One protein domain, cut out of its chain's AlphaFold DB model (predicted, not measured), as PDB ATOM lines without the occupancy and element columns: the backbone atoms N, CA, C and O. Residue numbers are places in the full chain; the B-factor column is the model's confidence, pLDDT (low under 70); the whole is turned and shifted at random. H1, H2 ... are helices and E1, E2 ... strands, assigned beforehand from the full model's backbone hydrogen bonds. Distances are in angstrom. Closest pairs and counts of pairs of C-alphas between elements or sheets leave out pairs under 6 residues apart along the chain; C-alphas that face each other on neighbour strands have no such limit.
ATOM      1  N   GLU A  37      15.462  34.370 -29.343       86.12
ATOM      2  CA  GLU A  37      15.203  34.813 -30.717       86.12
ATOM      3  C   GLU A  37      15.043  36.332 -30.785       86.12
ATOM      4  O   GLU A  37      15.525  36.959 -31.723       86.12
ATOM      5  N   LYS A  38      14.417  36.932 -29.763       89.12
ATOM      6  CA  LYS A  38      14.262  38.383 -29.670       89.12
ATOM      7  C   LYS A  38      15.545  39.105 -29.262       89.12
ATOM      8  O   LYS A  38      15.812  40.186 -29.781       89.12
ATOM      9  N   LEU A  39      16.321  38.553 -28.322       92.12
ATOM     10  CA  LEU A  39      17.571  39.188 -27.888       92.12
ATOM     11  C   LEU A  39      18.662  39.074 -28.955       92.12
ATOM     12  O   LEU A  39      19.315  40.065 -29.245       92.12
ATOM     13  N   PHE A  40      18.850  37.889 -29.533       90.56
ATOM     14  CA  PHE A  40      19.923  37.587 -30.482       90.56
ATOM     15  C   PHE A  40      19.407  37.508 -31.926       90.56
ATOM     16  O   PHE A  40      19.813  36.631 -32.696       90.56
ATOM     17  N   ASP A  41      18.499  38.416 -32.294       86.25
ATOM     18  CA  ASP A  41      17.995  38.520 -33.662       86.25
ATOM     19  C   ASP A  41      19.120  38.946 -34.605       86.25
ATOM     20  O   ASP A  41      19.713  40.013 -34.492       86.25
ATOM     21  N   ASN A  42      19.391  38.087 -35.574       79.38
ATOM     22  CA  ASN A  42      20.476  38.252 -36.523       79.38
ATOM     23  C   ASN A  42      20.072  39.045 -37.777       79.38
ATOM     24  O   ASN A  42      20.924  39.293 -38.631       79.38
ATOM     25  N   ASN A  43      18.801  39.451 -37.880       79.00
ATOM     26  CA  ASN A  43      18.279  40.302 -38.952       79.00
ATOM     27  C   ASN A  43      18.282  41.794 -38.588       79.00
ATOM     28  O   ASN A  43      17.911  42.634 -39.413       79.00
ATOM     29  N   SER A  44      18.673  42.135 -37.361       81.06
ATOM     30  CA  SER A  44      18.730  43.502 -36.864       81.06
ATOM     31  C   SER A  44      20.021  43.758 -36.090       81.06
ATOM     32  O   SER A  44      20.675  42.839 -35.608       81.06
ATOM     33  N   ILE A  45      20.414  45.031 -35.999       85.44
ATOM     34  CA  ILE A  45      21.517  45.466 -35.137       85.44
ATOM     35  C   ILE A  45      20.926  46.425 -34.103       85.44
ATOM     36  O   ILE A  45      20.754  47.606 -34.417       85.44
ATOM     37  N   PRO A  46      20.541  45.944 -32.910       90.56
ATOM     38  CA  PRO A  46      20.042  46.804 -31.848       90.56
ATOM     39  C   PRO A  46      21.089  47.830 -31.410       90.56
ATOM     40  O   PRO A  46      22.298  47.603 -31.503       90.56
ATOM     41  N   VAL A  47      20.607  48.950 -30.872       89.31
ATOM     42  CA  VAL A  47      21.459  49.941 -30.210       89.31
ATOM     43  C   VAL A  47      21.429  49.708 -28.705       89.31
ATOM     44  O   VAL A  47      20.357  49.587 -28.108       89.31
ATOM     45  N   ILE A  48      22.607  49.671 -28.089       94.50
ATOM     46  CA  ILE A  48      22.791  49.618 -26.639       94.50
ATOM     47  C   ILE A  48      23.345  50.962 -26.174       94.50
ATOM     48  O   ILE A  48      24.382  51.400 -26.664       94.50
ATOM     49  N   LEU A  49      22.678  51.600 -25.211       93.06
ATOM     50  CA  LEU A  49      23.150  52.834 -24.579       93.06
ATOM     51  C   LEU A  49      23.406  52.589 -23.094       93.06
ATOM     52  O   LEU A  49      22.523  52.114 -22.376       93.06
ATOM     53  N   LEU A  50      24.602  52.951 -22.633       95.75
ATOM     54  CA  LEU A  50      25.017  52.839 -21.235       95.75
ATOM     55  C   LEU A  50      25.267  54.223 -20.648       95.75
ATOM     56  O   LEU A  50      26.176  54.913 -21.090       95.75
ATOM     57  N   TYR A  51      24.507  54.613 -19.632       94.31
ATOM     58  CA  TYR A  51      24.684  55.881 -18.926       94.31
ATOM     59  C   TYR A  51      25.536  55.669 -17.682       94.31
ATOM     60  O   TYR A  51      25.159  54.913 -16.784       94.31
ATOM     61  N   ILE A  52      26.686  56.337 -17.634       94.56
ATOM     62  CA  ILE A  52      27.713  56.138 -16.612       94.56
ATOM     63  C   ILE A  52      28.129  57.500 -16.051       94.56
ATOM     64  O   ILE A  52      28.309  58.472 -16.785       94.56
ATOM     65  N   SER A  53      28.290  57.587 -14.731       93.81
ATOM     66  CA  SER A  53      28.843  58.791 -14.109       93.81
ATOM     67  C   SER A  53      30.367  58.874 -14.309       93.81
ATOM     68  O   SER A  53      31.044  57.839 -14.310       93.81
ATOM     69  N   PRO A  54      30.956  60.082 -14.382       91.75
ATOM     70  CA  PRO A  54      32.408  60.257 -14.455       91.75
ATOM     71  C   PRO A  54      33.165  59.548 -13.330       91.75
ATOM     72  O   PRO A  54      34.272  59.055 -13.534       91.75
ATOM     73  N   THR A  55      32.576  59.464 -12.134       94.56
ATOM     74  CA  THR A  55      33.166  58.754 -10.994       94.56
ATOM     75  C   THR A  55      33.258  57.252 -11.250       94.56
ATOM     76  O   THR A  55      34.320  56.669 -11.046       94.56
ATOM     77  N   GLN A  56      32.178  56.626 -11.725       95.56
ATOM     78  CA  GLN A  56      32.162  55.194 -12.036       95.56
ATOM     79  C   GLN A  56      33.069  54.871 -13.227       95.56
ATOM     80  O   GLN A  56      33.784  53.870 -13.208       95.56
ATOM     81  N   TRP A  57      33.109  55.747 -14.231       93.94
ATOM     82  CA  TRP A  57      34.001  55.582 -15.371       93.94
ATOM     83  C   TRP A  57      35.480  55.676 -14.967       93.94
ATOM     84  O   TRP A  57      36.248  54.757 -15.237       93.94
ATOM     85  N   ASN A  58      35.874  56.700 -14.200       92.56
ATOM     86  CA  ASN A  58      37.231  56.784 -13.648       92.56
ATOM     87  C   ASN A  58      37.573  55.594 -12.742       92.56
ATOM     88  O   ASN A  58      38.715  55.137 -12.729       92.56
ATOM     89  N   TYR A  59      36.600  55.059 -11.999       92.88
ATOM     90  CA  TYR A  59      36.802  53.853 -11.200       92.88
ATOM     91  C   TYR A  59      37.130  52.635 -12.082       92.88
ATOM     92  O   TYR A  59      38.070  51.904 -11.780       92.88
ATOM     93  N   LEU A  60      36.447  52.458 -13.220       91.81
ATOM     94  CA  LEU A  60      36.770  51.414 -14.205       91.81
ATOM     95  C   LEU A  60      38.193  51.555 -14.767       91.81
ATOM     96  O   LEU A  60      38.915  50.558 -14.851       91.81
ATOM     97  N   LEU A  61      38.585  52.779 -15.137       90.19
ATOM     98  CA  LEU A  61      39.910  53.097 -15.682       90.19
ATOM     99  C   LEU A  61      41.020  52.820 -14.653       90.19
ATOM    100  O   LEU A  61      42.000  52.136 -14.947       90.19
ATOM    101  N   ASN A  62      40.828  53.256 -13.407       89.25
ATOM    102  CA  ASN A  62      41.762  52.992 -12.312       89.25
ATOM    103  C   ASN A  62      41.856  51.496 -11.973       89.25
ATOM    104  O   ASN A  62      42.944  50.986 -11.691       89.25
ATOM    105  N   ASN A  63      40.739  50.765 -12.034       85.56
ATOM    106  CA  ASN A  63      40.731  49.320 -11.809       85.56
ATOM    107  C   ASN A  63      41.529  48.562 -12.871       85.56
ATOM    108  O   ASN A  63      42.224  47.609 -12.532       85.56
ATOM    109  N   PHE A  64      41.479  48.994 -14.135       85.06
ATOM    110  CA  PHE A  64      42.299  48.402 -15.194       85.06
ATOM    111  C   PHE A  64      43.800  48.523 -14.888       85.06
ATOM    112  O   PHE A  64      44.535  47.551 -15.048       85.06
ATOM    113  N   ASN A  65      44.244  49.679 -14.386       84.38
ATOM    114  CA  ASN A  65      45.652  49.908 -14.042       84.38
ATOM    115  C   ASN A  65      46.117  49.130 -12.805       84.38
ATOM    116  O   ASN A  65      47.277  48.737 -12.717       84.38
ATOM    117  N   THR A  66      45.232  48.950 -11.824       81.12
ATOM    118  CA  THR A  66      45.568  48.335 -10.528       81.12
ATOM    119  C   THR A  66      45.419  46.819 -10.527       81.12
ATOM    120  O   THR A  66      46.124  46.130  -9.792       81.12
ATOM    121  N   ASN A  67      44.518  46.283 -11.348       73.19
ATOM    122  CA  ASN A  67      44.297  44.858 -11.495       73.19
ATOM    123  C   ASN A  67      44.089  44.528 -12.973       73.19
ATOM    124  O   ASN A  67      43.014  44.754 -13.531       73.19
ATOM    125  N   SER A  68      45.092  43.895 -13.582       60.28
ATOM    126  CA  SER A  68      45.038  43.463 -14.978       60.28
ATOM    127  C   SER A  68      43.886  42.490 -15.257       60.28
ATOM    128  O   SER A  68      43.440  42.421 -16.401       60.28
ATOM    129  N   SER A  69      43.354  41.794 -14.237       64.00
ATOM    130  CA  SER A  69      42.160  40.934 -14.323       64.00
ATOM    131  C   SER A  69      40.833  41.707 -14.310       64.00
ATOM    132  O   SER A  69      39.809  41.146 -14.689       64.00
ATOM    133  N   ASN A  70      40.848  42.987 -13.921       63.66
ATOM    134  CA  ASN A  70      39.729  43.937 -13.876       63.66
ATOM    135  C   ASN A  70      38.354  43.305 -13.570       63.66
ATOM    136  O   ASN A  70      37.391  43.423 -14.331       63.66
ATOM    137  N   ASP A  71      38.282  42.575 -12.454       70.12
ATOM    138  CA  ASP A  71      37.109  41.780 -12.084       70.12
ATOM    139  C   ASP A  71      36.023  42.548 -11.326       70.12
ATOM    140  O   ASP A  71      34.975  41.970 -11.012       70.12
ATOM    141  N   GLN A  72      36.261  43.832 -11.063       85.62
ATOM    142  CA  GLN A  72      35.376  44.700 -10.301       85.62
ATOM    143  C   GLN A  72      34.298  45.301 -11.200       85.62
ATOM    144  O   GLN A  72      34.581  45.809 -12.284       85.62
ATOM    145  N   TYR A  73      33.054  45.238 -10.733       92.06
ATOM    146  CA  TYR A  73      31.932  45.856 -11.425       92.06
ATOM    147  C   TYR A  73      31.784  47.318 -11.009       92.06
ATOM    148  O   TYR A  73      31.839  47.635  -9.824       92.06
ATOM    149  N   ILE A  74      31.534  48.175 -11.990       95.06
ATOM    150  CA  ILE A  74      31.059  49.544 -11.810       95.06
ATOM    151  C   ILE A  74      29.540  49.582 -11.966       95.06
ATOM    152  O   ILE A  74      28.949  48.686 -12.579       95.06
ATOM    153  N   GLN A  75      28.917  50.636 -11.457       97.00
ATOM    154  CA  GLN A  75      27.501  50.909 -11.689       97.00
ATOM    155  C   GLN A  75      27.294  51.640 -13.020       97.00
ATOM    156  O   GLN A  75      28.013  52.583 -13.348       97.00
ATOM    157  N   VAL A  76      26.267  51.221 -13.752       97.31
ATOM    158  CA  VAL A  76      25.705  51.912 -14.916       97.31
ATOM    159  C   VAL A  76      24.313  52.379 -14.515       97.31
ATOM    160  O   VAL A  76      23.437  51.552 -14.274       97.31
ATOM    161  N   ASN A  77      24.104  53.691 -14.438       95.44
ATOM    162  CA  ASN A  77      22.863  54.288 -13.937       95.44
ATOM    163  C   ASN A  77      21.648  53.904 -14.785       95.44
ATOM    164  O   ASN A  77      20.561  53.665 -14.259       95.44
ATOM    165  N   LYS A  78      21.833  53.818 -16.104       95.38
ATOM    166  CA  LYS A  78      20.772  53.453 -17.038       95.38
ATOM    167  C   LYS A  78      21.327  52.645 -18.199       95.38
ATOM    168  O   LYS A  78      22.320  53.022 -18.814       95.38
ATOM    169  N   PHE A  79      20.660  51.547 -18.501       97.00
ATOM    170  CA  PHE A  79      20.878  50.715 -19.672       97.00
ATOM    171  C   PHE A  79      19.648  50.818 -20.564       97.00
ATOM    172  O   PHE A  79      18.527  50.687 -20.077       97.00
ATOM    173  N   ILE A  80      19.859  51.028 -21.860       95.50
ATOM    174  CA  ILE A  80      18.796  51.015 -22.864       95.50
ATOM    175  C   ILE A  80      19.175  50.020 -23.953       95.50
ATOM    176  O   ILE A  80      20.263  50.111 -24.517       95.50
ATOM    177  N   PHE A  81      18.257  49.113 -24.272       95.38
ATOM    178  CA  PHE A  81      18.307  48.269 -25.458       95.38
ATOM    179  C   PHE A  81      17.201  48.709 -26.415       95.38
ATOM    180  O   PHE A  81      16.015  48.547 -26.126       95.38
ATOM    181  N   GLN A  82      17.589  49.276 -27.555       92.12
ATOM    182  CA  GLN A  82      16.677  49.738 -28.592       92.12
ATOM    183  C   GLN A  82      16.711  48.761 -29.773       92.12
ATOM    184  O   GLN A  82      17.702  48.735 -30.509       92.12
ATOM    185  N   PRO A  83      15.634  47.988 -30.009       90.06
ATOM    186  CA  PRO A  83      15.516  47.193 -31.222       90.06
ATOM    187  C   PRO A  83      15.506  48.097 -32.458       90.06
ATOM    188  O   PRO A  83      14.913  49.182 -32.448       90.06
ATOM    189  N   MET A  84      16.122  47.634 -33.541       84.06
ATOM    190  CA  MET A  84      16.235  48.378 -34.797       84.06
ATOM    191  C   MET A  84      15.636  47.571 -35.948       84.06
ATOM    192  O   MET A  84      15.762  46.353 -35.988       84.06
ATOM    193  N   LYS A  85      15.031  48.250 -36.921       81.44
ATOM    194  CA  LYS A  85      14.572  47.649 -38.175       81.44
ATOM    195  C   LYS A  85      14.882  48.591 -39.329       81.44
ATOM    196  O   LYS A  85      14.548  49.770 -39.266       81.44
ATOM    197  N   ASP A  86      15.564  48.082 -40.354       73.00
ATOM    198  CA  ASP A  86      15.970  48.853 -41.540       73.00
ATOM    199  C   ASP A  86      16.724  50.159 -41.207       73.00
ATOM    200  O   ASP A  86      16.592  51.175 -41.891       73.00
ATOM    201  N   GLY A  87      17.521  50.134 -40.131       69.62
ATOM    202  CA  GLY A  87      18.291  51.285 -39.645       69.62
ATOM    203  C   GLY A  87      17.491  52.303 -38.827       69.62
ATOM    204  O   GLY A  87      18.025  53.356 -38.497       69.62
ATOM    205  N   LYS A  88      16.234  52.011 -38.473       76.12
ATOM    206  CA  LYS A  88      15.381  52.884 -37.654       76.12
ATOM    207  C   LYS A  88      14.986  52.217 -36.346       76.12
ATOM    208  O   LYS A  88      14.854  50.994 -36.288       76.12
ATOM    209  N   ALA A  89      14.762  53.027 -35.312       81.50
ATOM    210  CA  ALA A  89      14.220  52.547 -34.047       81.50
ATOM    211  C   ALA A  89      12.893  51.814 -34.290       81.50
ATOM    212  O   ALA A  89      12.017  52.291 -35.014       81.50
ATOM    213  N   SER A  90      12.763  50.633 -33.695       82.81
ATOM    214  CA  SER A  90      11.586  49.783 -33.818       82.81
ATOM    215  C   SER A  90      11.183  49.241 -32.454       82.81
ATOM    216  O   SER A  90      12.035  48.952 -31.615       82.81
ATOM    217  N   GLY A  91       9.878  49.102 -32.229       84.94
ATOM    218  CA  GLY A  91       9.355  48.663 -30.938       84.94
ATOM    219  C   GLY A  91       9.681  49.621 -29.787       84.94
ATOM    220  O   GLY A  91      10.193  50.725 -29.975       84.94
ATOM    221  N   THR A  92       9.342  49.189 -28.576       87.50
ATOM    222  CA  THR A  92       9.637  49.920 -27.341       87.50
ATOM    223  C   THR A  92      11.043  49.560 -26.853       87.50
ATOM    224  O   THR A  92      11.359  48.368 -26.816       87.50
ATOM    225  N   PRO A  93      11.886  50.539 -26.476       90.62
ATOM    226  CA  PRO A  93      13.177  50.246 -25.868       90.62
ATOM    227  C   PRO A  93      13.006  49.584 -24.498       90.62
ATOM    228  O   PRO A  93      12.212  50.038 -23.672       90.62
ATOM    229  N   GLU A  94      13.808  48.558 -24.229       94.94
ATOM    230  CA  GLU A  94      13.923  47.966 -22.896       94.94
ATOM    231  C   GLU A  94      14.894  48.810 -22.071       94.94
ATOM    232  O   GLU A  94      16.010  49.098 -22.513       94.94
ATOM    233  N   THR A  95      14.475  49.226 -20.878       95.31
ATOM    234  CA  THR A  95      15.281  50.076 -19.993       95.31
ATOM    235  C   THR A  95      15.490  49.389 -18.656       95.31
ATOM    236  O   THR A  95      14.524  49.004 -18.004       95.31
ATOM    237  N   LEU A  96      16.750  49.285 -18.234       97.25
ATOM    238  CA  LEU A  96      17.144  48.781 -16.920       97.25
ATOM    239  C   LEU A  96      17.892  49.883 -16.163       97.25
ATOM    240  O   LEU A  96      18.623  50.670 -16.769       97.25
ATOM    241  N   SER A  97      17.732  49.935 -14.845       96.50
ATOM    242  CA  SER A  97      18.341  50.967 -13.997       96.50
ATOM    243  C   SER A  97      19.394  50.367 -13.085       96.50
ATOM    244  O   SER A  97      19.211  49.265 -12.573       96.50
ATOM    245  N   ASP A  98      20.488  51.090 -12.870       97.00
ATOM    246  CA  ASP A  98      21.546  50.711 -11.931       97.00
ATOM    247  C   ASP A  98      22.052  49.280 -12.150       97.00
ATOM    248  O   ASP A  98      22.062  48.453 -11.245       97.00
ATOM    249  N   ILE A  99      22.449  48.952 -13.378       97.88
ATOM    250  CA  ILE A  99      23.058  47.651 -13.676       97.88
ATOM    251  C   ILE A  99      24.560  47.680 -13.371       97.88
ATOM    252  O   ILE A  99      25.142  48.714 -13.044       97.88
ATOM    253  N   GLN A 100      25.215  46.532 -13.510       97.31
ATOM    254  CA  GLN A 100      26.646  46.380 -13.272       97.31
ATOM    255  C   GLN A 100      27.403  46.144 -14.587       97.31
ATOM    256  O   GLN A 100      26.994  45.305 -15.390       97.31
ATOM    257  N   LEU A 101      28.540  46.819 -14.779       96.25
ATOM    258  CA  LEU A 101      29.451  46.635 -15.920       96.25
ATOM    259  C   LEU A 101      30.875  46.348 -15.441       96.25
ATOM    260  O   LEU A 101      31.335  46.951 -14.480       96.25
ATOM    261  N   LYS A 102      31.601  45.462 -16.125       92.56
ATOM    262  CA  LYS A 102      33.059  45.330 -15.976       92.56
ATOM    263  C   LYS A 102      33.750  45.052 -17.304       92.56
ATOM    264  O   LYS A 102      33.090  44.645 -18.264       92.56
ATOM    265  N   LEU A 103      35.075  45.196 -17.348       89.62
ATOM    266  CA  LEU A 103      35.852  44.740 -18.501       89.62
ATOM    267  C   LEU A 103      35.909  43.209 -18.569       89.62
ATOM    268  O   LEU A 103      35.981  42.500 -17.564       89.62
ATOM    269  N   LYS A 104      35.935  42.695 -19.795       85.38
ATOM    270  CA  LYS A 104      36.094  41.277 -20.129       85.38
ATOM    271  C   LYS A 104      37.386  41.073 -20.927       85.38
ATOM    272  O   LYS A 104      37.950  42.007 -21.487       85.38
ATOM    273  N   GLY A 105      37.840  39.827 -20.993       76.75
ATOM    274  CA  GLY A 105      38.960  39.408 -21.834       76.75
ATOM    275  C   GLY A 105      40.137  38.908 -21.011       76.75
ATOM    276  O   GLY A 105      40.177  39.079 -19.802       76.75
ATOM    277  N   ASN A 106      41.070  38.240 -21.676       71.62
ATOM    278  CA  ASN A 106      42.356  37.868 -21.090       71.62
ATOM    279  C   ASN A 106      43.444  38.650 -21.832       71.62
ATOM    280  O   ASN A 106      43.752  39.780 -21.475       71.62
ATOM    281  N   THR A 107      43.880  38.130 -22.977       71.56
ATOM    282  CA  THR A 107      44.819  38.781 -23.908       71.56
ATOM    283  C   THR A 107      44.166  39.857 -24.788       71.56
ATOM    284  O   THR A 107      44.848  40.625 -25.469       71.56
ATOM    285  N   SER A 108      42.833  39.918 -24.813       76.12
ATOM    286  CA  SER A 108      42.041  40.909 -25.554       76.12
ATOM    287  C   SER A 108      41.624  42.114 -24.713       76.12
ATOM    288  O   SER A 108      40.975  43.020 -25.233       76.12
ATOM    289  N   ARG A 109      41.971  42.136 -23.422       81.75
ATOM    290  CA  ARG A 109      41.631  43.246 -22.536       81.75
ATOM    291  C   ARG A 109      42.492  44.461 -22.894       81.75
ATOM    292  O   ARG A 109      43.709  44.341 -22.984       81.75
ATOM    293  N   ILE A 110      41.849  45.605 -23.096       83.31
ATOM    294  CA  ILE A 110      42.490  46.892 -23.389       83.31
ATOM    295  C   ILE A 110      41.827  47.979 -22.548       83.31
ATOM    296  O   ILE A 110      40.679  47.806 -22.121       83.31
ATOM    297  N   CYS A 111      42.531  49.085 -22.326       86.69
ATOM    298  CA  CYS A 111      41.926  50.243 -21.687       86.69
ATOM    299  C   CYS A 111      40.814  50.827 -22.583       86.69
ATOM    300  O   CYS A 111      41.067  51.023 -23.772       86.69
ATOM    301  N   PRO A 112      39.601  51.110 -22.064       87.94
ATOM    302  CA  PRO A 112      38.516  51.667 -22.873       87.94
ATOM    303  C   PRO A 112      38.678  53.166 -23.184       87.94
ATOM    304  O   PRO A 112      38.018  53.655 -24.098       87.94
ATOM    305  N   GLU A 113      39.545  53.890 -22.470       85.94
ATOM    306  CA  GLU A 113      39.851  55.299 -22.738       85.94
ATOM    307  C   GLU A 113      41.304  55.639 -22.386       85.94
ATOM    308  O   GLU A 113      41.699  55.520 -21.230       85.94
ATOM    309  N   SER A 114      42.047  56.161 -23.371       71.88
ATOM    310  CA  SER A 114      43.475  56.522 -23.352       71.88
ATOM    311  C   SER A 114      44.442  55.341 -23.152       71.88
ATOM    312  O   SER A 114      44.174  54.462 -22.349       71.88
ATOM    313  N   GLY A 115      45.562  55.331 -23.898       59.72
ATOM    314  CA  GLY A 115      46.669  54.359 -23.816       59.72
ATOM    315  C   GLY A 115      46.263  52.877 -23.911       59.72
ATOM    316  O   GLY A 115      45.709  52.318 -22.976       59.72
ATOM    317  N   SER A 116      46.626  52.158 -24.983       56.34
ATOM    318  CA  SER A 116      46.200  50.749 -25.176       56.34
ATOM    319  C   SER A 116      46.470  49.818 -23.978       56.34
ATOM    320  O   SER A 116      45.693  48.891 -23.739       56.34
ATOM    321  N   ASN A 117      47.526  50.100 -23.203       65.88
ATOM    322  CA  ASN A 117      47.994  49.273 -22.090       65.88
ATOM    323  C   ASN A 117      47.963  49.960 -20.709       65.88
ATOM    324  O   ASN A 117      48.283  49.301 -19.723       65.88
ATOM    325  N   VAL A 118      47.602  51.245 -20.613       74.06
ATOM    326  CA  VAL A 118      47.493  51.998 -19.347       74.06
ATOM    327  C   VAL A 118      46.426  53.071 -19.515       74.06
ATOM    328  O   VAL A 118      46.544  53.903 -20.411       74.06
ATOM    329  N   CYS A 119      45.439  53.087 -18.626       83.69
ATOM    330  CA  CYS A 119      44.410  54.116 -18.613       83.69
ATOM    331  C   CYS A 119      44.913  55.400 -17.943       83.69
ATOM    332  O   CYS A 119      45.421  55.374 -16.823       83.69
ATOM    333  N   GLY A 120      44.727  56.543 -18.589       84.50
ATOM    334  CA  GLY A 120      44.705  57.848 -17.936       84.50
ATOM    335  C   GLY A 120      43.362  58.117 -17.241       84.50
ATOM    336  O   GLY A 120      42.434  57.312 -17.341       84.50
ATOM    337  N   PRO A 121      43.241  59.244 -16.518       86.38
ATOM    338  CA  PRO A 121      41.944  59.725 -16.062       86.38
ATOM    339  C   PRO A 121      41.060  60.090 -17.260       86.38
ATOM    340  O   PRO A 121      41.563  60.470 -18.319       86.38
ATOM    341  N   HIS A 122      39.748  60.023 -17.061       88.56
ATOM    342  CA  HIS A 122      38.765  60.430 -18.057       88.56
ATOM    343  C   HIS A 122      39.010  61.871 -18.532       88.56
ATOM    344  O   HIS A 122      39.117  62.792 -17.715       88.56
ATOM    345  N   ALA A 123      39.081  62.066 -19.848       79.69
ATOM    346  CA  ALA A 123      39.330  63.346 -20.490       79.69
ATOM    347  C   ALA A 123      38.052  63.868 -21.157       79.69
ATOM    348  O   ALA A 123      37.775  63.591 -22.327       79.69
ATOM    349  N   THR A 124      37.298  64.684 -20.419       72.62
ATOM    350  CA  THR A 124      36.054  65.311 -20.887       72.62
ATOM    351  C   THR A 124      36.223  65.966 -22.260       72.62
ATOM    352  O   THR A 124      36.996  66.912 -22.428       72.62
ATOM    353  N   GLY A 125      35.490  65.458 -23.254       60.16
ATOM    354  CA  GLY A 125      35.445  65.992 -24.617       60.16
ATOM    355  C   GLY A 125      36.634  65.636 -25.523       60.16
ATOM    356  O   GLY A 125      36.499  65.747 -26.736       60.16
ATOM    357  N   TYR A 126      37.772  65.166 -25.008       62.66
ATOM    358  CA  TYR A 126      38.972  64.897 -25.827       62.66
ATOM    359  C   TYR A 126      39.581  63.504 -25.606       62.66
ATOM    360  O   TYR A 126      40.685  63.229 -26.081       62.66
ATOM    361  N   GLY A 127      38.876  62.620 -24.897       66.44
ATOM    362  CA  GLY A 127      39.289  61.237 -24.685       66.44
ATOM    363  C   GLY A 127      39.453  60.462 -25.995       66.44
ATOM    364  O   GLY A 127      38.650  60.577 -26.922       66.44
ATOM    365  N   VAL A 128      40.507  59.647 -26.067       75.06
ATOM    366  CA  VAL A 128      40.682  58.648 -27.128       75.06
ATOM    367  C   VAL A 128      40.062  57.347 -26.636       75.06
ATOM    368  O   VAL A 128      40.607  56.709 -25.738       75.06
ATOM    369  N   PHE A 129      38.930  56.959 -27.214       79.69
ATOM    370  CA  PHE A 129      38.200  55.756 -26.820       79.69
ATOM    371  C   PHE A 129      38.636  54.543 -27.637       79.69
ATOM    372  O   PHE A 129      38.942  54.641 -28.829       79.69
ATOM    373  N   HIS A 130      38.648  53.381 -26.991       81.50
ATOM    374  CA  HIS A 130      39.013  52.114 -27.611       81.50
ATOM    375  C   HIS A 130      37.915  51.073 -27.390       81.50
ATOM    376  O   HIS A 130      37.315  51.000 -26.315       81.50
ATOM    377  N   GLN A 131      37.686  50.217 -28.389       83.31
ATOM    378  CA  GLN A 131      36.712  49.127 -28.297       83.31
ATOM    379  C   GLN A 131      37.184  48.021 -27.337       83.31
ATOM    380  O   GLN A 131      37.741  46.996 -27.748       83.31
ATOM    381  N   ALA A 132      36.967  48.218 -26.039       88.00
ATOM    382  CA  ALA A 132      37.194  47.201 -25.018       88.00
ATOM    383  C   ALA A 132      36.024  46.209 -24.952       88.00
ATOM    384  O   ALA A 132      34.904  46.540 -25.321       88.00
ATOM    385  N   ASN A 133      36.278  45.000 -24.449       90.81
ATOM    386  CA  ASN A 133      35.236  44.004 -24.194       90.81
ATOM    387  C   ASN A 133      34.549  44.282 -22.853       90.81
ATOM    388  O   ASN A 133      35.232  44.515 -21.852       90.81
ATOM    389  N   PHE A 134      33.227  44.142 -22.792       93.94
ATOM    390  CA  PHE A 134      32.436  44.376 -21.587       93.94
ATOM    391  C   PHE A 134      31.624  43.149 -21.175       93.94
ATOM    392  O   PHE A 134      31.230  42.311 -21.987       93.94
ATOM    393  N   LYS A 135      31.362  43.048 -19.874       94.69
ATOM    394  CA  LYS A 135      30.390  42.128 -19.287       94.69
ATOM    395  C   LYS A 135      29.373  42.930 -18.497       94.69
ATOM    396  O   LYS A 135      29.749  43.651 -17.572       94.69
ATOM    397  N   LEU A 136      28.106  42.759 -18.843       96.81
ATOM    398  CA  LEU A 136      26.968  43.354 -18.164       96.81
ATOM    399  C   LEU A 136      26.326  42.329 -17.238       96.81
ATOM    400  O   LEU A 136      26.181  41.154 -17.579       96.81
ATOM    401  N   LYS A 137      25.902  42.787 -16.067       95.88
ATOM    402  CA  LYS A 137      25.097  42.018 -15.129       95.88
ATOM    403  C   LYS A 137      23.911  42.869 -14.706       95.88
ATOM    404  O   LYS A 137      24.074  43.952 -14.150       95.88
ATOM    405  N   PHE A 138      22.713  42.361 -14.958       96.31
ATOM    406  CA  PHE A 138      21.455  43.051 -14.703       96.31
ATOM    407  C   PHE A 138      21.028  42.797 -13.261       96.31
ATOM    408  O   PHE A 138      20.131  42.019 -12.950       96.31
ATOM    409  N   LYS A 139      21.780  43.404 -12.347       94.62
ATOM    410  CA  LYS A 139      21.550  43.334 -10.912       94.62
ATOM    411  C   LYS A 139      21.856  44.699 -10.318       94.62
ATOM    412  O   LYS A 139      22.939  45.213 -10.574       94.62
ATOM    413  N   ASN A 140      20.951  45.227  -9.504       95.25
ATOM    414  CA  ASN A 140      21.198  46.455  -8.768       95.25
ATOM    415  C   ASN A 140      22.361  46.239  -7.773       95.25
ATOM    416  O   ASN A 140      22.309  45.280  -6.990       95.25
ATOM    417  N   PRO A 141      23.438  47.046  -7.820       92.00
ATOM    418  CA  PRO A 141      24.594  46.871  -6.947       92.00
ATOM    419  C   PRO A 141      24.289  47.178  -5.476       92.00
ATOM    420  O   PRO A 141      24.914  46.570  -4.611       92.00
ATOM    421  N   GLU A 142      23.338  48.074  -5.198       91.44
ATOM    422  CA  GLU A 142      22.975  48.517  -3.848       91.44
ATOM    423  C   GLU A 142      21.939  47.590  -3.208       91.44
ATOM    424  O   GLU A 142      22.161  47.063  -2.120       91.44
ATOM    425  N   THR A 143      20.816  47.350  -3.891       93.00
ATOM    426  CA  THR A 143      19.706  46.550  -3.342       93.00
ATOM    427  C   THR A 143      19.902  45.053  -3.559       93.00
ATOM    428  O   THR A 143      19.389  44.219  -2.815       93.00
ATOM    429  N   GLY A 144      20.664  44.684  -4.587       91.69
ATOM    430  CA  GLY A 144      20.821  43.305  -5.017       91.69
ATOM    431  C   GLY A 144      19.682  42.773  -5.893       91.69
ATOM    432  O   GLY A 144      19.714  41.589  -6.248       91.69
ATOM    433  N   ASP A 145      18.725  43.618  -6.275       92.38
ATOM    434  CA  ASP A 145      17.576  43.217  -7.086       92.38
ATOM    435  C   ASP A 145      18.001  42.789  -8.485       92.38
ATOM    436  O   ASP A 145      18.804  43.446  -9.151       92.38
ATOM    437  N   LYS A 146      17.465  41.658  -8.946       92.94
ATOM    438  CA  LYS A 146      17.726  41.156 -10.295       92.94
ATOM    439  C   LYS A 146      16.784  41.804 -11.294       92.94
ATOM    440  O   LYS A 146      15.586  41.902 -11.054       92.94
ATOM    441  N   GLN A 147      17.343  42.148 -12.437       95.06
ATOM    442  CA  GLN A 147      16.641  42.632 -13.611       95.06
ATOM    443  C   GLN A 147      16.915  41.685 -14.775       95.06
ATOM    444  O   GLN A 147      17.851  40.881 -14.729       95.06
ATOM    445  N   TYR A 148      16.085  41.757 -15.811       94.44
ATOM    446  CA  TYR A 148      16.172  40.832 -16.930       94.44
ATOM    447  C   TYR A 148      15.954  41.550 -18.254       94.44
ATOM    448  O   TYR A 148      14.989  42.292 -18.401       94.44
ATOM    449  N   LEU A 149      16.814  41.263 -19.227       94.81
ATOM    450  CA  LEU A 149      16.613  41.612 -20.630       94.81
ATOM    451  C   LEU A 149      16.194  40.337 -21.360       94.81
ATOM    452  O   LEU A 149      17.001  39.419 -21.498       94.81
ATOM    453  N   TYR A 150      14.920  40.238 -21.749       92.88
ATOM    454  CA  TYR A 150      14.362  39.051 -22.420       92.88
ATOM    455  C   TYR A 150      14.673  37.717 -21.703       92.88
ATOM    456  O   TYR A 150      14.993  36.702 -22.319       92.88
ATOM    457  N   GLY A 151      14.616  37.730 -20.365       91.88
ATOM    458  CA  GLY A 151      14.882  36.566 -19.508       91.88
ATOM    459  C   GLY A 151      16.356  36.322 -19.156       91.88
ATOM    460  O   GLY A 151      16.645  35.463 -18.322       91.88
ATOM    461  N   TYR A 152      17.292  37.094 -19.714       92.62
ATOM    462  CA  TYR A 152      18.715  37.036 -19.368       92.62
ATOM    463  C   TYR A 152      19.056  38.002 -18.235       92.62
ATOM    464  O   TYR A 152      18.588  39.134 -18.239       92.62
ATOM    465  N   ASP A 153      19.897  37.576 -17.285       92.38
ATOM    466  CA  ASP A 153      20.369  38.378 -16.138       92.38
ATOM    467  C   ASP A 153      21.780  38.968 -16.341       92.38
ATOM    468  O   ASP A 153      22.364  39.578 -15.440       92.38
ATOM    469  N   LYS A 154      22.361  38.744 -17.520       93.94
ATOM    470  CA  LYS A 154      23.704  39.171 -17.913       93.94
ATOM    471  C   LYS A 154      23.861  39.097 -19.429       93.94
ATOM    472  O   LYS A 154      23.168  38.317 -20.080       93.94
ATOM    473  N   LEU A 155      24.811  39.860 -19.958       95.81
ATOM    474  CA  LEU A 155      25.117  39.942 -21.384       95.81
ATOM    475  C   LEU A 155      26.612  40.215 -21.576       95.81
ATOM    476  O   LEU A 155      27.170  41.056 -20.870       95.81
ATOM    477  N   ASP A 156      27.258  39.533 -22.518       94.75
ATOM    478  CA  ASP A 156      28.663  39.779 -22.851       94.75
ATOM    479  C   ASP A 156      28.731  40.576 -24.168       94.75
ATOM    480  O   ASP A 156      28.111  40.195 -25.157       94.75
ATOM    481  N   LEU A 157      29.481  41.683 -24.175       95.00
ATOM    482  CA  LEU A 157      29.738  42.510 -25.356       95.00
ATOM    483  C   LEU A 157      31.216  42.374 -25.733       95.00
ATOM    484  O   LEU A 157      32.096  42.826 -24.993       95.00
ATOM    485  N   LYS A 158      31.505  41.731 -26.861       91.25
ATOM    486  CA  LYS A 158      32.871  41.476 -27.334       91.25
ATOM    487  C   LYS A 158      33.198  42.357 -28.540       91.25
ATOM    488  O   LYS A 158      32.375  42.533 -29.431       91.25
ATOM    489  N   SER A 159      34.389  42.944 -28.543       85.88
ATOM    490  CA  SER A 159      34.913  43.709 -29.668       85.88
ATOM    491  C   SER A 159      35.590  42.795 -30.689       85.88
ATOM    492  O   SER A 159      36.180  41.769 -30.349       85.88
ATOM    493  N   PHE A 160      35.554  43.202 -31.957       73.12
ATOM    494  CA  PHE A 160      36.039  42.437 -33.111       73.12
ATOM    495  C   PHE A 160      37.567  42.454 -33.283       73.12
ATOM    496  O   PHE A 160      38.056  42.611 -34.400       73.12
ATOM    497  N   LYS A 161      38.349  42.359 -32.200       65.56
ATOM    498  CA  LYS A 161      39.815  42.543 -32.210       65.56
ATOM    499  C   LYS A 161      40.494  41.740 -33.340       65.56
ATOM    500  O   LYS A 161      40.696  40.540 -33.204       65.56
ATOM    501  N   GLY A 162      40.884  42.414 -34.428       54.38
ATOM    502  CA  GLY A 162      41.568  41.800 -35.577       54.38
ATOM    503  C   GLY A 162      40.690  40.937 -36.500       54.38
ATOM    504  O   GLY A 162      41.222  40.298 -37.401       54.38
ATOM    505  N   GLN A 163      39.366  40.909 -36.311       60.50
ATOM    506  CA  GLN A 163      38.430  40.244 -37.221       60.50
ATOM    507  C   GLN A 163      37.900  41.239 -38.260       60.50
ATOM    508  O   GLN A 163      36.956  41.982 -37.986       60.50
ATOM    509  N   MET A 164      38.474  41.240 -39.467       58.31
ATOM    510  CA  MET A 164      38.074  42.180 -40.524       58.31
ATOM    511  C   MET A 164      36.605  42.019 -40.948       58.31
ATOM    512  O   MET A 164      35.911  43.016 -41.142       58.31
ATOM    513  N   SER A 165      36.100  40.782 -41.005       62.69
ATOM    514  CA  SER A 165      34.721  40.497 -41.424       62.69
ATOM    515  C   SER A 165      33.668  40.657 -40.325       62.69
ATOM    516  O   SER A 165      32.486  40.756 -40.646       62.69
ATOM    517  N   LYS A 166      34.057  40.712 -39.041       72.38
ATOM    518  CA  LYS A 166      33.150  40.930 -37.886       72.38
ATOM    519  C   LYS A 166      31.979  39.941 -37.769       72.38
ATOM    520  O   LYS A 166      30.928  40.253 -37.212       72.38
ATOM    521  N   THR A 167      32.123  38.767 -38.365       73.88
ATOM    522  CA  THR A 167      31.005  37.841 -38.606       73.88
ATOM    523  C   THR A 167      31.409  36.374 -38.465       73.88
ATOM    524  O   THR A 167      30.524  35.522 -38.447       73.88
ATOM    525  N   ARG A 168      32.706  36.049 -38.318       77.56
ATOM    526  CA  ARG A 168      33.198  34.657 -38.275       77.56
ATOM    527  C   ARG A 168      32.579  33.859 -37.135       77.56
ATOM    528  O   ARG A 168      32.083  32.757 -37.369       77.56
ATOM    529  N   GLU A 169      32.562  34.424 -35.931       83.94
ATOM    530  CA  GLU A 169      32.025  33.749 -34.746       83.94
ATOM    531  C   GLU A 169      30.509  33.528 -34.870       83.94
ATOM    532  O   GLU A 169      30.019  32.419 -34.652       83.94
ATOM    533  N   ILE A 170      29.778  34.548 -35.333       81.12
ATOM    534  CA  ILE A 170      28.326  34.482 -35.565       81.12
ATOM    535  C   ILE A 170      27.976  33.430 -36.606       81.12
ATOM    536  O   ILE A 170      27.161  32.543 -36.352       81.12
ATOM    537  N   TYR A 171      28.635  33.495 -37.757       78.56
ATOM    538  CA  TYR A 171      28.447  32.538 -38.832       78.56
ATOM    539  C   TYR A 171      28.723  31.104 -38.369       78.56
ATOM    540  O   TYR A 171      27.966  30.178 -38.685       78.56
ATOM    541  N   SER A 172      29.792  30.918 -37.596       83.00
ATOM    542  CA  SER A 172      30.206  29.597 -37.143       83.00
ATOM    543  C   SER A 172      29.231  29.010 -36.129       83.00
ATOM    544  O   SER A 172      28.823  27.862 -36.295       83.00
ATOM    545  N   PHE A 173      28.780  29.783 -35.136       85.75
ATOM    546  CA  PHE A 173      27.792  29.288 -34.174       85.75
ATOM    547  C   PHE A 173      26.410  29.075 -34.783       85.75
ATOM    548  O   PHE A 173      25.760  28.094 -34.435       85.75
ATOM    549  N   GLN A 174      25.973  29.901 -35.735       78.19
ATOM    550  CA  GLN A 174      24.723  29.651 -36.464       78.19
ATOM    551  C   GLN A 174      24.791  28.377 -37.314       78.19
ATOM    552  O   GLN A 174      23.824  27.613 -37.389       78.19
ATOM    553  N   THR A 175      25.931  28.144 -37.964       78.38
ATOM    554  CA  THR A 175      26.136  26.965 -38.810       78.38
ATOM    555  C   THR A 175      26.227  25.700 -37.963       78.38
ATOM    556  O   THR A 175      25.510  24.741 -38.243       78.38
ATOM    557  N   LEU A 176      27.019  25.714 -36.885       82.69
ATOM    558  CA  LEU A 176      27.050  24.627 -35.904       82.69
ATOM    559  C   LEU A 176      25.662  24.390 -35.299       82.69
ATOM    560  O   LEU A 176      25.226  23.247 -35.183       82.69
ATOM    561  N   GLY A 177      24.960  25.488 -35.010       79.19
ATOM    562  CA  GLY A 177      23.553  25.556 -34.647       79.19
ATOM    563  C   GLY A 177      22.685  24.643 -35.523       79.19
ATOM    564  O   GLY A 177      22.173  23.592 -35.140       79.19
ATOM    565  N   SER A 178      22.650  25.004 -36.800       74.88
ATOM    566  CA  SER A 178      21.858  24.328 -37.828       74.88
ATOM    567  C   SER A 178      22.250  22.857 -38.049       74.88
ATOM    568  O   SER A 178      21.426  22.054 -38.489       74.88
ATOM    569  N   LEU A 179      23.513  22.495 -37.797       74.81
ATOM    570  CA  LEU A 179      24.015  21.127 -37.949       74.81
ATOM    571  C   LEU A 179      23.569  20.213 -36.801       74.81
ATOM    572  O   LEU A 179      23.186  19.065 -37.058       74.81
ATOM    573  N   LEU A 180      23.602  20.721 -35.565       73.81
ATOM    574  CA  LEU A 180      23.166  19.988 -34.375       73.81
ATOM    575  C   LEU A 180      21.633  19.904 -34.295       73.81
ATOM    576  O   LEU A 180      21.108  18.862 -33.923       73.81
ATOM    577  N   ASP A 181      20.893  20.915 -34.755       65.31
ATOM    578  CA  ASP A 181      19.420  20.854 -34.785       65.31
ATOM    579  C   ASP A 181      18.882  19.735 -35.703       65.31
ATOM    580  O   ASP A 181      17.786  19.212 -35.502       65.31
ATOM    581  N   LYS A 182      19.661  19.323 -36.715       52.28
ATOM    582  CA  LYS A 182      19.302  18.238 -37.650       52.28
ATOM    583  C   LYS A 182      19.648  16.832 -37.134       52.28
ATOM    584  O   LYS A 182      19.238  15.850 -37.752       52.28
ATOM    585  N   THR A 183      20.416  16.680 -36.046       49.84
ATOM    586  CA  THR A 183      20.490  15.401 -35.308       49.84
ATOM    587  C   THR A 183      19.239  15.317 -34.443       49.84
ATOM    588  O   THR A 183      19.135  16.041 -33.466       49.84
ATOM    589  N   ALA A 184      18.276  14.472 -34.806       42.66
ATOM    590  CA  ALA A 184      16.937  14.401 -34.213       42.66
ATOM    591  C   ALA A 184      16.858  14.003 -32.713       42.66
ATOM    592  O   ALA A 184      15.824  13.500 -32.284       42.66
ATOM    593  N   GLU A 185      17.896  14.216 -31.899       43.59
ATOM    594  CA  GLU A 185      17.934  13.778 -30.497       43.59
ATOM    595  C   GLU A 185      18.099  14.892 -29.452       43.59
ATOM    596  O   GLU A 185      17.797  14.634 -28.290       43.59
ATOM    597  N   LYS A 186      18.437  16.143 -29.806       44.28
ATOM    598  CA  LYS A 186      18.315  17.286 -28.873       44.28
ATOM    599  C   LYS A 186      17.973  18.578 -29.604       44.28
ATOM    600  O   LYS A 186      18.697  19.031 -30.476       44.28
ATOM    601  N   GLN A 187      16.869  19.183 -29.184       39.50
ATOM    602  CA  GLN A 187      16.233  20.348 -29.799       39.50
ATOM    603  C   GLN A 187      16.927  21.692 -29.499       39.50
ATOM    604  O   GLN A 187      16.309  22.732 -29.689       39.50
ATOM    605  N   PHE A 188      18.165  21.697 -28.994       49.34
ATOM    606  CA  PHE A 188      18.876  22.930 -28.662       49.34
ATOM    607  C   PHE A 188      20.376  22.746 -28.811       49.34
ATOM    608  O   PHE A 188      20.992  21.898 -28.164       49.34
ATOM    609  N   THR A 189      20.985  23.598 -29.617       64.81
ATOM    610  CA  THR A 189      22.429  23.597 -29.784       64.81
ATOM    611  C   THR A 189      23.124  24.042 -28.507       64.81
ATOM    612  O   THR A 189      22.786  25.075 -27.920       64.81
ATOM    613  N   LEU A 190      24.159  23.301 -28.112       82.31
ATOM    614  CA  LEU A 190      25.093  23.707 -27.058       82.31
ATOM    615  C   LEU A 190      25.971  24.898 -27.479       82.31
ATOM    616  O   LEU A 190      26.801  25.344 -26.699       82.31
ATOM    617  N   ALA A 191      25.820  25.414 -28.699       83.94
ATOM    618  CA  ALA A 191      26.413  26.682 -29.087       83.94
ATOM    619  C   ALA A 191      25.687  27.851 -28.383       83.94
ATOM    620  O   ALA A 191      24.450  27.836 -28.270       83.94
ATOM    621  N   PRO A 192      26.419  28.867 -27.894       88.06
ATOM    622  CA  PRO A 192      25.806  30.098 -27.407       88.06
ATOM    623  C   PRO A 192      25.119  30.855 -28.547       88.06
ATOM    624  O   PRO A 192      25.609  30.878 -29.676       88.06
ATOM    625  N   HIS A 193      24.003  31.519 -28.241       88.31
ATOM    626  CA  HIS A 193      23.435  32.498 -29.158       88.31
ATOM    627  C   HIS A 193      24.350  33.715 -29.271       88.31
ATOM    628  O   HIS A 193      24.995  34.137 -28.305       88.31
ATOM    629  N   ILE A 194      24.394  34.284 -30.470       88.94
ATOM    630  CA  ILE A 194      25.244  35.421 -30.787       88.94
ATOM    631  C   ILE A 194      24.593  36.273 -31.880       88.94
ATOM    632  O   ILE A 194      23.894  35.753 -32.754       88.94
ATOM    633  N   SER A 195      24.793  37.587 -31.790       90.44
ATOM    634  CA  SER A 195      24.307  38.594 -32.745       90.44
ATOM    635  C   SER A 195      25.171  39.860 -32.668       90.44
ATOM    636  O   SER A 195      26.174  39.881 -31.951       90.44
ATOM    637  N   HIS A 196      24.791  40.922 -33.375       88.94
ATOM    638  CA  HIS A 196      25.467  42.220 -33.343       88.94
ATOM    639  C   HIS A 196      24.747  43.226 -32.444       88.94
ATOM    640  O   HIS A 196      23.542  43.146 -32.246       88.94
ATOM    641  N   ALA A 197      25.473  44.228 -31.960       90.50
ATOM    642  CA  ALA A 197      24.897  45.438 -31.382       90.50
ATOM    643  C   ALA A 197      25.770  46.654 -31.708       90.50
ATOM    644  O   ALA A 197      26.981  46.527 -31.890       90.50
ATOM    645  N   HIS A 198      25.170  47.841 -31.748       86.69
ATOM    646  CA  HIS A 198      25.897  49.110 -31.780       86.69
ATOM    647  C   HIS A 198      25.915  49.706 -30.373       86.69
ATOM    648  O   HIS A 198      24.857  49.947 -29.792       86.69
ATOM    649  N   LEU A 199      27.104  49.905 -29.805       89.88
ATOM    650  CA  LEU A 199      27.277  50.387 -28.440       89.88
ATOM    651  C   LEU A 199      27.555  51.893 -28.393       89.88
ATOM    652  O   LEU A 199      28.512  52.379 -28.994       89.88
ATOM    653  N   TYR A 200      26.786  52.591 -27.564       88.25
ATOM    654  CA  TYR A 200      27.058  53.952 -27.121       88.25
ATOM    655  C   TYR A 200      27.275  53.987 -25.611       88.25
ATOM    656  O   TYR A 200      26.521  53.384 -24.840       88.25
ATOM    657  N   ILE A 201      28.283  54.742 -25.179       90.44
ATOM    658  CA  ILE A 201      28.523  55.027 -23.763       90.44
ATOM    659  C   ILE A 201      28.314  56.518 -23.529       90.44
ATOM    660  O   ILE A 201      28.985  57.355 -24.126       90.44
ATOM    661  N   ALA A 202      27.356  56.833 -22.666       89.12
ATOM    662  CA  ALA A 202      26.978  58.177 -22.279       89.12
ATOM    663  C   ALA A 202      27.652  58.545 -20.951       89.12
ATOM    664  O   ALA A 202      27.368  57.913 -19.930       89.12
ATOM    665  N   ILE A 203      28.501  59.574 -20.943       88.25
ATOM    666  CA  ILE A 203      29.162  60.071 -19.727       88.25
ATOM    667  C   ILE A 203      28.563  61.424 -19.334       88.25
ATOM    668  O   ILE A 203      28.389  62.321 -20.164       88.25
ATOM    669  N   GLN A 204      28.174  61.548 -18.064       84.38
ATOM    670  CA  GLN A 204      27.512  62.744 -17.539       84.38
ATOM    671  C   GLN A 204      28.470  63.945 -17.465       84.38
ATOM    672  O   GLN A 204      29.583  63.815 -16.971       84.38
ATOM    673  N   GLY A 205      28.006  65.135 -17.849       76.94
ATOM    674  CA  GLY A 205      28.726  66.402 -17.655       76.94
ATOM    675  C   GLY A 205      29.753  66.750 -18.737       76.94
ATOM    676  O   GLY A 205      30.328  67.839 -18.696       76.94
ATOM    677  N   ASP A 206      29.941  65.875 -19.721       74.25
ATOM    678  CA  ASP A 206      30.850  66.112 -20.835       74.25
ATOM    679  C   ASP A 206      30.288  67.124 -21.849       74.25
ATOM    680  O   ASP A 206      29.083  67.196 -22.099       74.25
ATOM    681  N   ARG A 207      31.178  67.944 -22.429       61.56
ATOM    682  CA  ARG A 207      30.840  68.940 -23.463       61.56
ATOM    683  C   ARG A 207      31.122  68.382 -24.856       61.56
ATOM    684  O   ARG A 207      32.076  67.632 -25.036       61.56
ATOM    685  N   ASN A 208      30.351  68.837 -25.847       51.88
ATOM    686  CA  ASN A 208      30.625  68.574 -27.261       51.88
ATOM    687  C   ASN A 208      32.060  68.994 -27.616       51.88
ATOM    688  O   ASN A 208      32.385  70.179 -27.526       51.88
ATOM    689  N   SER A 209      32.891  68.057 -28.066       45.09
ATOM    690  CA  SER A 209      34.015  68.391 -28.940       45.09
ATOM    691  C   SER A 209      33.567  68.324 -30.393       45.09
ATOM    692  O   SER A 209      32.588  67.658 -30.728       45.09
ATOM    693  N   GLU A 210      34.276  69.012 -31.284       41.84
ATOM    694  CA  GLU A 210      33.996  69.042 -32.730       41.84
ATOM    695  C   GLU A 210      34.052  67.652 -33.409       41.84
ATOM    696  O   GLU A 210      33.684  67.523 -34.572       41.84
ATOM    697  N   ASN A 211      34.424  66.597 -32.670       40.84
ATOM    698  CA  ASN A 211      34.391  65.194 -33.094       40.84
ATOM    699  C   ASN A 211      33.076  64.465 -32.736       40.84
ATOM    700  O   ASN A 211      32.991  63.243 -32.869       40.84
ATOM    701  N   ALA A 212      32.047  65.191 -32.284       39.97
ATOM    702  CA  ALA A 212      30.725  64.646 -31.989       39.97
ATOM    703  C   ALA A 212      30.044  64.093 -33.245       39.97
ATOM    704  O   ALA A 212      29.761  64.804 -34.215       39.97
ATOM    705  N   TYR A 213      29.756  62.796 -33.220       40.09
ATOM    706  CA  TYR A 213      29.099  62.103 -34.315       40.09
ATOM    707  C   TYR A 213      27.628  62.546 -34.421       40.09
ATOM    708  O   TYR A 213      26.762  62.107 -33.672       40.09
ATOM    709  N   ASN A 214      27.334  63.421 -35.386       36.94
ATOM    710  CA  ASN A 214      25.988  63.922 -35.703       36.94
ATOM    711  C   ASN A 214      25.144  62.957 -36.573       36.94
ATOM    712  O   ASN A 214      24.268  63.414 -37.301       36.94
ATOM    713  N   SER A 215      25.405  61.642 -36.579       39.03
ATOM    714  CA  SER A 215      24.695  60.710 -37.485       39.03
ATOM    715  C   SER A 215      23.633  59.830 -36.832       39.03
ATOM    716  O   SER A 215      23.200  58.859 -37.448       39.03
ATOM    717  N   LEU A 216      23.204  60.148 -35.616       47.81
ATOM    718  CA  LEU A 216      22.060  59.484 -35.003       47.81
ATOM    719  C   LEU A 216      20.766  60.201 -35.407       47.81
ATOM    720  O   LEU A 216      20.699  61.434 -35.394       47.81
ATOM    721  N   ASP A 217      19.740  59.427 -35.768       47.38
ATOM    722  CA  ASP A 217      18.367  59.923 -35.922       47.38
ATOM    723  C   ASP A 217      17.960  60.689 -34.645       47.38
ATOM    724  O   ASP A 217      18.437  60.404 -33.541       47.38
ATOM    725  N   ALA A 218      17.076  61.681 -34.761       42.62
ATOM    726  CA  ALA A 218      16.684  62.557 -33.657       42.62
ATOM    727  C   ALA A 218      16.113  61.798 -32.435       42.62
ATOM    728  O   ALA A 218      16.081  62.358 -31.339       42.62
ATOM    729  N   SER A 219      15.715  60.531 -32.606       42.66
ATOM    730  CA  SER A 219      15.234  59.608 -31.570       42.66
ATOM    731  C   SER A 219      16.325  58.923 -30.732       42.66
ATOM    732  O   SER A 219      15.991  58.216 -29.787       42.66
ATOM    733  N   GLN A 220      17.609  59.087 -31.065       54.81
ATOM    734  CA  GLN A 220      18.751  58.435 -30.397       54.81
ATOM    735  C   GLN A 220      19.684  59.437 -29.697       54.81
ATOM    736  O   GLN A 220      20.810  59.112 -29.324       54.81
ATOM    737  N   LYS A 221      19.214  60.674 -29.497       62.25
ATOM    738  CA  LYS A 221      19.930  61.675 -28.702       62.25
ATOM    739  C   LYS A 221      19.959  61.253 -27.241       62.25
ATOM    740  O   LYS A 221      18.931  60.903 -26.665       62.25
ATOM    741  N   CYS A 222      21.141  61.322 -26.652       69.31
ATOM    742  CA  CYS A 222      21.307  61.040 -25.239       69.31
ATOM    743  C   CYS A 222      20.630  62.105 -24.387       69.31
ATOM    744  O   CYS A 222      20.396  63.234 -24.832       69.31
ATOM    745  N   GLU A 223      20.263  61.709 -23.175       78.88
ATOM    746  CA  GLU A 223      19.574  62.596 -22.248       78.88
ATOM    747  C   GLU A 223      20.368  63.881 -22.000       78.88
ATOM    748  O   GLU A 223      21.601  63.900 -22.006       78.88
ATOM    749  N   SER A 224      19.639  64.975 -21.770       75.56
ATOM    750  CA  SER A 224      20.244  66.271 -21.474       75.56
ATOM    751  C   SER A 224      21.226  66.154 -20.307       75.56
ATOM    752  O   SER A 224      20.875  65.653 -19.241       75.56
ATOM    753  N   GLY A 225      22.447  66.659 -20.497       77.12
ATOM    754  CA  GLY A 225      23.520  66.572 -19.504       77.12
ATOM    755  C   GLY A 225      24.440  65.356 -19.655       77.12
ATOM    756  O   GLY A 225      25.365  65.222 -18.858       77.12
ATOM    757  N   TYR A 226      24.230  64.513 -20.669       82.31
ATOM    758  CA  TYR A 226      25.153  63.451 -21.065       82.31
ATOM    759  C   TYR A 226      25.746  63.711 -22.446       82.31
ATOM    760  O   TYR A 226      25.086  64.262 -23.328       82.31
ATOM    761  N   TYR A 227      26.973  63.238 -22.645       79.75
ATOM    762  CA  TYR A 227      27.592  63.144 -23.958       79.75
ATOM    763  C   TYR A 227      27.791  61.681 -24.342       79.75
ATOM    764  O   TYR A 227      28.242  60.888 -23.517       79.75
ATOM    765  N   CYS A 228      27.463  61.331 -25.584       79.06
ATOM    766  CA  CYS A 228      27.508  59.958 -26.065       79.06
ATOM    767  C   CYS A 228      28.686  59.692 -26.981       79.06
ATOM    768  O   CYS A 228      28.807  60.263 -28.064       79.06
ATOM    769  N   TYR A 229      29.516  58.759 -26.540       80.81
ATOM    770  CA  TYR A 229      30.635  58.231 -27.285       80.81
ATOM    771  C   TYR A 229      30.178  57.014 -28.080       80.81
ATOM    772  O   TYR A 229      29.631  56.062 -27.518       80.81
ATOM    773  N   ASP A 230      30.404  57.059 -29.391       80.00
ATOM    774  CA  ASP A 230      30.223  55.911 -30.269       80.00
ATOM    775  C   ASP A 230      31.368  54.923 -30.030       80.00
ATOM    776  O   ASP A 230      32.515  55.165 -30.412       80.00
ATOM    777  N   PHE A 231      31.060  53.820 -29.353       82.38
ATOM    778  CA  PHE A 231      32.010  52.737 -29.121       82.38
ATOM    779  C   PHE A 231      32.013  51.730 -30.279       82.38
ATOM    780  O   PHE A 231      32.793  50.783 -30.257       82.38
ATOM    781  N   GLY A 232      31.189  51.921 -31.307       78.88
ATOM    782  CA  GLY A 232      31.113  51.097 -32.503       78.88
ATOM    783  C   GLY A 232      30.327  49.802 -32.317       78.88
ATOM    784  O   GLY A 232      29.531  49.631 -31.392       78.88
ATOM    785  N   TYR A 233      30.553  48.869 -33.238       83.00
ATOM    786  CA  TYR A 233      29.851  47.589 -33.278       83.00
ATOM    787  C   TYR A 233      30.516  46.548 -32.387       83.00
ATOM    788  O   TYR A 233      31.745  46.479 -32.306       83.00
ATOM    789  N   TYR A 234      29.676  45.707 -31.794       89.44
ATOM    790  CA  TYR A 234      30.027  44.632 -30.878       89.44
ATOM    791  C   TYR A 234      29.342  43.324 -31.265       89.44
ATOM    792  O   TYR A 234      28.228  43.328 -31.790       89.44
ATOM    793  N   GLU A 235      29.984  42.208 -30.933       90.56
ATOM    794  CA  GLU A 235      29.323  40.912 -30.802       90.56
ATOM    795  C   GLU A 235      28.599  40.886 -29.460       90.56
ATOM    796  O   GLU A 235      29.191  41.111 -28.401       90.56
ATOM    797  N   MET A 236      27.309  40.603 -29.508       93.56
ATOM    798  CA  MET A 236      26.479  40.366 -28.345       93.56
ATOM    799  C   MET A 236      26.388  38.857 -28.133       93.56
ATOM    800  O   MET A 236      25.739  38.161 -28.914       93.56
ATOM    801  N   LEU A 237      27.055  38.355 -27.091       92.00
ATOM    802  CA  LEU A 237      27.172  36.926 -26.804       92.00
ATOM    803  C   LEU A 237      26.301  36.510 -25.626       92.00
ATOM    804  O   LEU A 237      26.298  37.146 -24.567       92.00
ATOM    805  N   GLU A 238      25.636  35.368 -25.789       92.44
ATOM    806  CA  GLU A 238      24.946  34.680 -24.713       92.44
ATOM    807  C   GLU A 238      25.943  34.164 -23.665       92.44
ATOM    808  O   GLU A 238      26.807  33.333 -23.966       92.44
ATOM    809  N   PRO A 239      25.823  34.582 -22.395       90.31
ATOM    810  CA  PRO A 239      26.737  34.099 -21.376       90.31
ATOM    811  C   PRO A 239      26.416  32.646 -21.012       90.31
ATOM    812  O   PRO A 239      25.441  32.365 -20.306       90.31
ATOM    813  N   VAL A 240      27.282  31.722 -21.439       89.31
ATOM    814  CA  VAL A 240      27.133  30.271 -21.200       89.31
ATOM    815  C   VAL A 240      27.082  29.895 -19.720       89.31
ATOM    816  O   VAL A 240      26.589  28.835 -19.378       89.31
TER     817      VAL A 240
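AT A GLANCE: This is residues 37 to 240 of the 623 residues of the protein "CotH protein" of Candidatus Electrothrix aarhusiensis (UniProt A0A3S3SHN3). A closed barrel of seven strands makes the core; H1 packs on its outside, and H2 reaches away from it as an arm, beyond which the loop of residues 182 to 187 sticks out. The 204 printed residues run E1 H1 E2 E3 E4 E5 H2 E6 E7, mixed in class, with under half in these named elements. Round the mixed ring come E1 E2 E3 E4 E5 E7 E6, back to E1. The whole is compact, with a radius of gyration of the C-alphas of 17.3 A and spans of 56 by 40 by 39 A.

IN THESE COORDINATES: E1 is residues 47 to 52, from C-alpha 47 at (21.459, 49.941, -30.210). H1 is 54 to 66, 18.2 A; E2 74 to 82, 22.1 A; E3 94 to 103, 22.6 A; E4 134 to 137; E5 154 to 158. H2 is 168 to 181, 19.8 A; E6 194 to 204, 30.4 A; E7 226 to 237, 27.2 A, ending at (27.172, 36.926, -26.804).

HOW THE PARTS SIT: E1 and E2 are antiparallel, N 49 to O 80 being 2.9 A. E2 to E5 form a meander, each strand the antiparallel neighbour of the one before: N 76 to O 99, 2.8 A; N 102 to O 135, 3.0 A; N 136 to O 155, 2.8 A. E7 is antiparallel to E5, N 158 to O 235 at 2.8 A, and to E6, N 199 to O 232 at 2.9 A. E6 and E1 are parallel, N 50 to O 200 at 3.0 A. E2 bends by 67 degrees at residue 77, E3 by 85 at 97, E7 by 73 at 233. H1 is on the barrel, outside it; the closest C-alphas of H1 and E2, Gln 56 and Ile 74, are 5.8 A apart. H2 is on it too, outside; its closest C-alphas with E6, Ile 170 and Ile 194, are 5.8 A apart. H1 and H2 are apart; in both, every O i to N i+4 pair is within hydrogen-bond range.

THE WHOLE: The farthest C-alphas, Glu 185 and Glu 210, are 57.6 A apart. The printed part has no cut. Long links are E2 to E3, E3 to E4, E4 to E5, H2 to E6 and E6 to E7. Mean pLDDT of the printed part is 80.5; among residues under 70 are 181 to 189 and 207 to 222.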